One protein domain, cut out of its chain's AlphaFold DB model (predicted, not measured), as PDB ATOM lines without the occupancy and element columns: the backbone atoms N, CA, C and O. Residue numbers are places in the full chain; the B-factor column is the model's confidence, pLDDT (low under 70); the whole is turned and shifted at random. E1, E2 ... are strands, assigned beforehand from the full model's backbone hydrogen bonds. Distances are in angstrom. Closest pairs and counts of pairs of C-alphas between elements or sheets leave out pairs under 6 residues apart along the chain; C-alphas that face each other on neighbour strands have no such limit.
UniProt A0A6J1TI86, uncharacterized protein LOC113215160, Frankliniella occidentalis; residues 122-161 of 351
ATOM      1  N   VAL A 122      23.078 -13.922 -26.767       91.69
ATOM      2  CA  VAL A 122      23.028 -15.283 -27.329       91.69
ATOM      3  C   VAL A 122      24.027 -15.401 -28.476       91.69
ATOM      4  O   VAL A 122      24.395 -14.395 -29.067       91.69
ATOM      5  N   CYS A 123      24.515 -16.601 -28.795       91.06
ATOM      6  CA  CYS A 123      25.391 -16.759 -29.961       91.06
ATOM      7  C   CYS A 123      24.556 -16.840 -31.238       91.06
ATOM      8  O   CYS A 123      23.735 -17.743 -31.367       91.06
ATOM      9  N   ALA A 124      24.799 -15.924 -32.176       89.44
ATOM     10  CA  ALA A 124      24.281 -15.997 -33.543       89.44
ATOM     11  C   ALA A 124      25.155 -16.894 -34.432       89.44
ATOM     12  O   ALA A 124      24.693 -17.436 -35.431       89.44
ATOM     13  N   GLY A 125      26.429 -17.050 -34.067       86.69
ATOM     14  CA  GLY A 125      27.386 -17.923 -34.729       86.69
ATOM     15  C   GLY A 125      28.663 -18.071 -33.903       86.69
ATOM     16  O   GLY A 125      28.737 -17.602 -32.770       86.69
ATOM     17  N   CYS A 126      29.686 -18.691 -34.491       86.81
ATOM     18  CA  CYS A 126      30.965 -18.976 -33.827       86.81
ATOM     19  C   CYS A 126      31.690 -17.742 -33.286       86.81
ATOM     20  O   CYS A 126      32.379 -17.838 -32.278       86.81
ATOM     21  N   TYR A 127      31.543 -16.596 -33.949       85.62
ATOM     22  CA  TYR A 127      32.262 -15.362 -33.609       85.62
ATOM     23  C   TYR A 127      31.316 -14.186 -33.439       85.62
ATOM     24  O   TYR A 127      31.763 -13.060 -33.306       85.62
ATOM     25  N   VAL A 128      30.008 -14.419 -33.501       87.50
ATOM     26  CA  VAL A 128      29.009 -13.357 -33.469       87.50
ATOM     27  C   VAL A 128      28.015 -13.691 -32.375       87.50
ATOM     28  O   VAL A 128      27.403 -14.760 -32.379       87.50
ATOM     29  N   ARG A 129      27.844 -12.764 -31.437       90.06
ATOM     30  CA  ARG A 129      26.781 -12.802 -30.440       90.06
ATOM     31  C   ARG A 129      25.698 -11.799 -30.801       90.06
ATOM     32  O   ARG A 129      26.001 -10.669 -31.158       90.06
ATOM     33  N   THR A 130      24.441 -12.187 -30.675       89.75
ATOM     34  CA  THR A 130      23.338 -11.234 -30.656       89.75
ATOM     35  C   THR A 130      23.245 -10.647 -29.257       89.75
ATOM     36  O   THR A 130      23.062 -11.379 -28.284       89.75
ATOM     37  N   VAL A 131      23.399  -9.334 -29.151       89.12
ATOM     38  CA  VAL A 131      23.062  -8.560 -27.960       89.12
ATOM     39  C   VAL A 131      21.563  -8.336 -27.959       89.12
ATOM     40  O   VAL A 131      20.985  -7.874 -28.945       89.12
ATOM     41  N   CYS A 132      20.953  -8.650 -26.831       87.44
ATOM     42  CA  CYS A 132      19.551  -8.426 -26.582       87.44
ATOM     43  C   CYS A 132      19.392  -7.391 -25.476       87.44
ATOM     44  O   CYS A 132      20.146  -7.385 -24.503       87.44
ATOM     45  N   ALA A 133      18.387  -6.539 -25.603       83.25
ATOM     46  CA  ALA A 133      18.012  -5.606 -24.553       83.25
ATOM     47  C   ALA A 133      16.583  -5.871 -24.114       83.25
ATOM     48  O   ALA A 133      15.771  -6.441 -24.842       83.25
ATOM     49  N   ARG A 134      16.281  -5.447 -22.892       81.12
ATOM     50  CA  ARG A 134      14.923  -5.471 -22.380       81.12
ATOM     51  C   ARG A 134      14.208  -4.216 -22.869       81.12
ATOM     52  O   ARG A 134      14.623  -3.121 -22.511       81.12
ATOM     53  N   LEU A 135      13.168  -4.381 -23.680       71.31
ATOM     54  CA  LEU A 135      12.309  -3.287 -24.135       71.31
ATOM     55  C   LEU A 135      10.876  -3.595 -23.686       71.31
ATOM     56  O   LEU A 135      10.246  -4.546 -24.153       71.31
ATOM     57  N   GLY A 136      10.379  -2.822 -22.717       73.88
ATOM     58  CA  GLY A 136       9.093  -3.083 -22.067       73.88
ATOM     59  C   GLY A 136       9.068  -4.434 -21.338       73.88
ATOM     60  O   GLY A 136       9.876  -4.689 -20.443       73.88
ATOM     61  N   ASN A 137       8.135  -5.311 -21.722       70.81
ATOM     62  CA  ASN A 137       7.937  -6.617 -21.078       70.81
ATOM     63  C   ASN A 137       8.758  -7.762 -21.709       70.81
ATOM     64  O   ASN A 137       8.768  -8.854 -21.140       70.81
ATOM     65  N   GLY A 138       9.438  -7.529 -22.840       74.50
ATOM     66  CA  GLY A 138      10.166  -8.550 -23.610       74.50
ATOM     67  C   GLY A 138      11.685  -8.340 -23.638       74.50
ATOM     68  O   GLY A 138      12.180  -7.254 -23.316       74.50
ATOM     69  N   ILE A 139      12.429  -9.386 -24.015       78.44
ATOM     70  CA  ILE A 139      13.873  -9.301 -24.294       78.44
ATOM     71  C   ILE A 139      14.086  -9.568 -25.766       78.44
ATOM     72  O   ILE A 139      13.743 -10.628 -26.279       78.44
ATOM     73  N   VAL A 140      14.697  -8.598 -26.422       82.00
ATOM     74  CA  VAL A 140      14.579  -8.485 -27.857       82.00
ATOM     75  C   VAL A 140      15.938  -8.240 -28.494       82.00
ATOM     76  O   VAL A 140      16.782  -7.579 -27.878       82.00
ATOM     77  N   PRO A 141      16.207  -8.805 -29.684       82.50
ATOM     78  CA  PRO A 141      17.519  -8.698 -30.296       82.50
ATOM     79  C   PRO A 141      17.735  -7.257 -30.755       82.50
ATOM     80  O   PRO A 141      16.929  -6.710 -31.504       82.50
ATOM     81  N   VAL A 142      18.825  -6.650 -30.290       82.44
ATOM     82  CA  VAL A 142      19.191  -5.263 -30.610       82.44
ATOM     83  C   VAL A 142      20.293  -5.209 -31.654       82.44
ATOM     84  O   VAL A 142      20.264  -4.343 -32.523       82.44
ATOM     85  N   SER A 143      21.270  -6.117 -31.577       78.88
ATOM     86  CA  SER A 143      22.392  -6.139 -32.517       78.88
ATOM     87  C   SER A 143      23.051  -7.497 -32.607       78.88
ATOM     88  O   SER A 143      23.110  -8.210 -31.615       78.88
ATOM     89  N   ASN A 144      23.687  -7.779 -33.739       85.44
ATOM     90  CA  ASN A 144      24.772  -8.751 -33.814       85.44
ATOM     91  C   ASN A 144      26.109  -8.039 -33.557       85.44
ATOM     92  O   ASN A 144      26.320  -6.924 -34.020       85.44
ATOM     93  N   VAL A 145      26.976  -8.663 -32.769       83.31
ATOM     94  CA  VAL A 145      28.236  -8.125 -32.243       83.31
ATOM     95  C   VAL A 145      29.293  -9.204 -32.424       83.31
ATOM     96  O   VAL A 145      29.115 -10.329 -31.951       83.31
ATOM     97  N   THR A 146      30.383  -8.885 -33.113       85.75
ATOM     98  CA  THR A 146      31.491  -9.822 -33.335       85.75
ATOM     99  C   THR A 146      32.342  -9.923 -32.069       85.75
ATOM    100  O   THR A 146      32.596  -8.934 -31.394       85.75
ATOM    101  N   CYS A 147      32.773 -11.113 -31.688       83.50
ATOM    102  CA  CYS A 147      33.657 -11.317 -30.552       83.50
ATOM    103  C   CYS A 147      35.081 -10.816 -30.866       83.50
ATOM    104  O   CYS A 147      35.563 -10.955 -31.988       83.50
ATOM    105  N   GLY A 148      35.727 -10.184 -29.880       74.56
ATOM    106  CA  GLY A 148      37.029  -9.522 -30.042       74.56
ATOM    107  C   GLY A 148      38.228 -10.475 -29.996       74.56
ATOM    108  O   GLY A 148      38.093 -11.641 -29.657       74.56
ATOM    109  N   GLU A 149      39.424  -9.966 -30.288       71.00
ATOM    110  CA  GLU A 149      40.653 -10.765 -30.478       71.00
ATOM    111  C   GLU A 149      41.089 -11.604 -29.271       71.00
ATOM    112  O   GLU A 149      41.575 -12.718 -29.438       71.00
ATOM    113  N   GLU A 150      40.923 -11.077 -28.056       77.44
ATOM    114  CA  GLU A 150      41.294 -11.776 -26.816       77.44
ATOM    115  C   GLU A 150      40.284 -12.867 -26.449       77.44
ATOM    116  O   GLU A 150      40.578 -13.748 -25.646       77.44
ATOM    117  N   ALA A 151      39.088 -12.811 -27.031       84.31
ATOM    118  CA  ALA A 151      38.012 -13.742 -26.763       84.31
ATOM    119  C   ALA A 151      37.160 -13.978 -28.024       84.31
ATOM    120  O   ALA A 151      35.983 -13.625 -28.023       84.31
ATOM    121  N   PRO A 152      37.723 -14.544 -29.108       83.50
ATOM    122  CA  PRO A 152      37.129 -14.487 -30.447       83.50
ATOM    123  C   PRO A 152      35.914 -15.400 -30.627       83.50
ATOM    124  O   PRO A 152      35.166 -15.265 -31.596       83.50
ATOM    125  N   TYR A 153      35.685 -16.322 -29.697       87.38
ATOM    126  CA  TYR A 153      34.676 -17.356 -29.849       87.38
ATOM    127  C   TYR A 153      33.449 -17.070 -28.998       87.38
ATOM    128  O   TYR A 153      33.535 -16.940 -27.779       87.38
ATOM    129  N   CYS A 154      32.277 -17.025 -29.620       89.88
ATOM    130  CA  CYS A 154      31.029 -16.999 -28.885       89.88
ATOM    131  C   CYS A 154      30.687 -18.406 -28.394       89.88
ATOM    132  O   CYS A 154      30.424 -19.316 -29.179       89.88
ATOM    133  N   VAL A 155      30.623 -18.566 -27.075       90.00
ATOM    134  CA  VAL A 155      30.196 -19.797 -26.414       90.00
ATOM    135  C   VAL A 155      29.072 -19.452 -25.445       90.00
ATOM    136  O   VAL A 155      29.258 -18.703 -24.488       90.00
ATOM    137  N   SER A 156      27.878 -19.999 -25.685       86.94
ATOM    138  CA  SER A 156      26.701 -19.801 -24.818       86.94
ATOM    139  C   SER A 156      26.320 -18.329 -24.554       86.94
ATOM    140  O   SER A 156      25.859 -17.988 -23.468       86.94
ATOM    141  N   GLY A 157      26.502 -17.451 -25.542       85.94
ATOM    142  CA  GLY A 157      26.174 -16.020 -25.482       85.94
ATOM    143  C   GLY A 157      27.295 -15.124 -24.951       85.94
ATOM    144  O   GLY A 157      27.098 -13.915 -24.828       85.94
ATOM    145  N   THR A 158      28.469 -15.684 -24.647       88.12
ATOM    146  CA  THR A 158      29.623 -14.939 -24.119       88.12
ATOM    147  C   THR A 158      30.850 -15.165 -24.993       88.12
ATOM    148  O   THR A 158      31.066 -16.273 -25.473       88.12
ATOM    149  N   CYS A 159      31.656 -14.125 -25.181       88.12
ATOM    150  CA  CYS A 159      32.921 -14.213 -25.900       88.12
ATOM    151  C   CYS A 159      33.988 -14.880 -25.011       88.12
ATOM    152  O   CYS A 159      34.123 -14.525 -23.837       88.12
ATOM    153  N   ARG A 160      34.715 -15.866 -25.547       89.44
ATOM    154  CA  ARG A 160      35.763 -16.634 -24.862       89.44
ATOM    155  C   ARG A 160      37.033 -16.770 -25.712       89.44
ATOM    156  O   ARG A 160      36.922 -16.833 -26.937       89.44
ATOM    157  N   PRO A 161      38.217 -16.839 -25.069       83.50
ATOM    158  CA  PRO A 161      39.498 -17.081 -25.745       83.50
ATOM    159  C   PRO A 161      39.560 -18.465 -26.392       83.50
ATOM    160  O   PRO A 161      40.149 -18.618 -27.455       83.50
TER     161      PRO A 161
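Overview. This is residues 122 to 161 of the 351 residues of the protein "uncharacterized protein LOC113215160" of Frankliniella occidentalis (UniProt A0A6J1TI86). A long two-stranded hairpin, E1 and E2, runs along most of the longest axis, and a second, small hairpin, E3 and E4, sits near the end where E1 begins. The stretch before E1 folds back so that residues 122 to 123 pair with residues 129 to 130 of E1, antiparallel. The printed part has 40 residues, with no named helix and four named strands in the order E1, E2, E3, E4, in two antiparallel sheets of two strands; the class is all strand. The whole is only just compact, close to loose, with a radius of gyration of the C-alphas of 10.7 A, and a rod in outline, spanning 34 by 14 by 14 A.

Arrangement. E1, residues 128 to 135, and E2, residues 138 to 146, form a hairpin, antiparallel at 151 degrees between their directions. N 131 and O 143 are 2.7 A apart and N 140 and O 133 2.9 A, both within hydrogen-bond range. E3, residues 153 to 155, and E4, residues 158 to 160, form the other hairpin, antiparallel at 131 degrees, with N 160 and O 153 within hydrogen-bond range at 2.7 A. The closest C-alphas of E1 and E3 are those of Arg 129 and Cys 154, 6.2 A apart. E2 and E4 are apart; E2 and E3 are only just apart, at 8.5 A.

Along the chain. E1 begins at C-alpha 128, (29.009, -13.357, -33.469), and is 21.6 A long. E2 is 23.5 A long and ends at C-alpha 146, (31.491, -9.822, -33.335). E3 measures 6.2 A and E4 6.4 A, ending at C-alpha 160, (35.763, -16.634, -24.862).

Size, cuts and confidence. The two C-alphas farthest apart, those of Asn 137 and Glu 149, are 34.3 A apart. The links E1 to E2 and E3 to E4 are tight, and E2 to E3 is short. The printed part has no cut, its mean pLDDT is 83.8, and no printed residue is under 70.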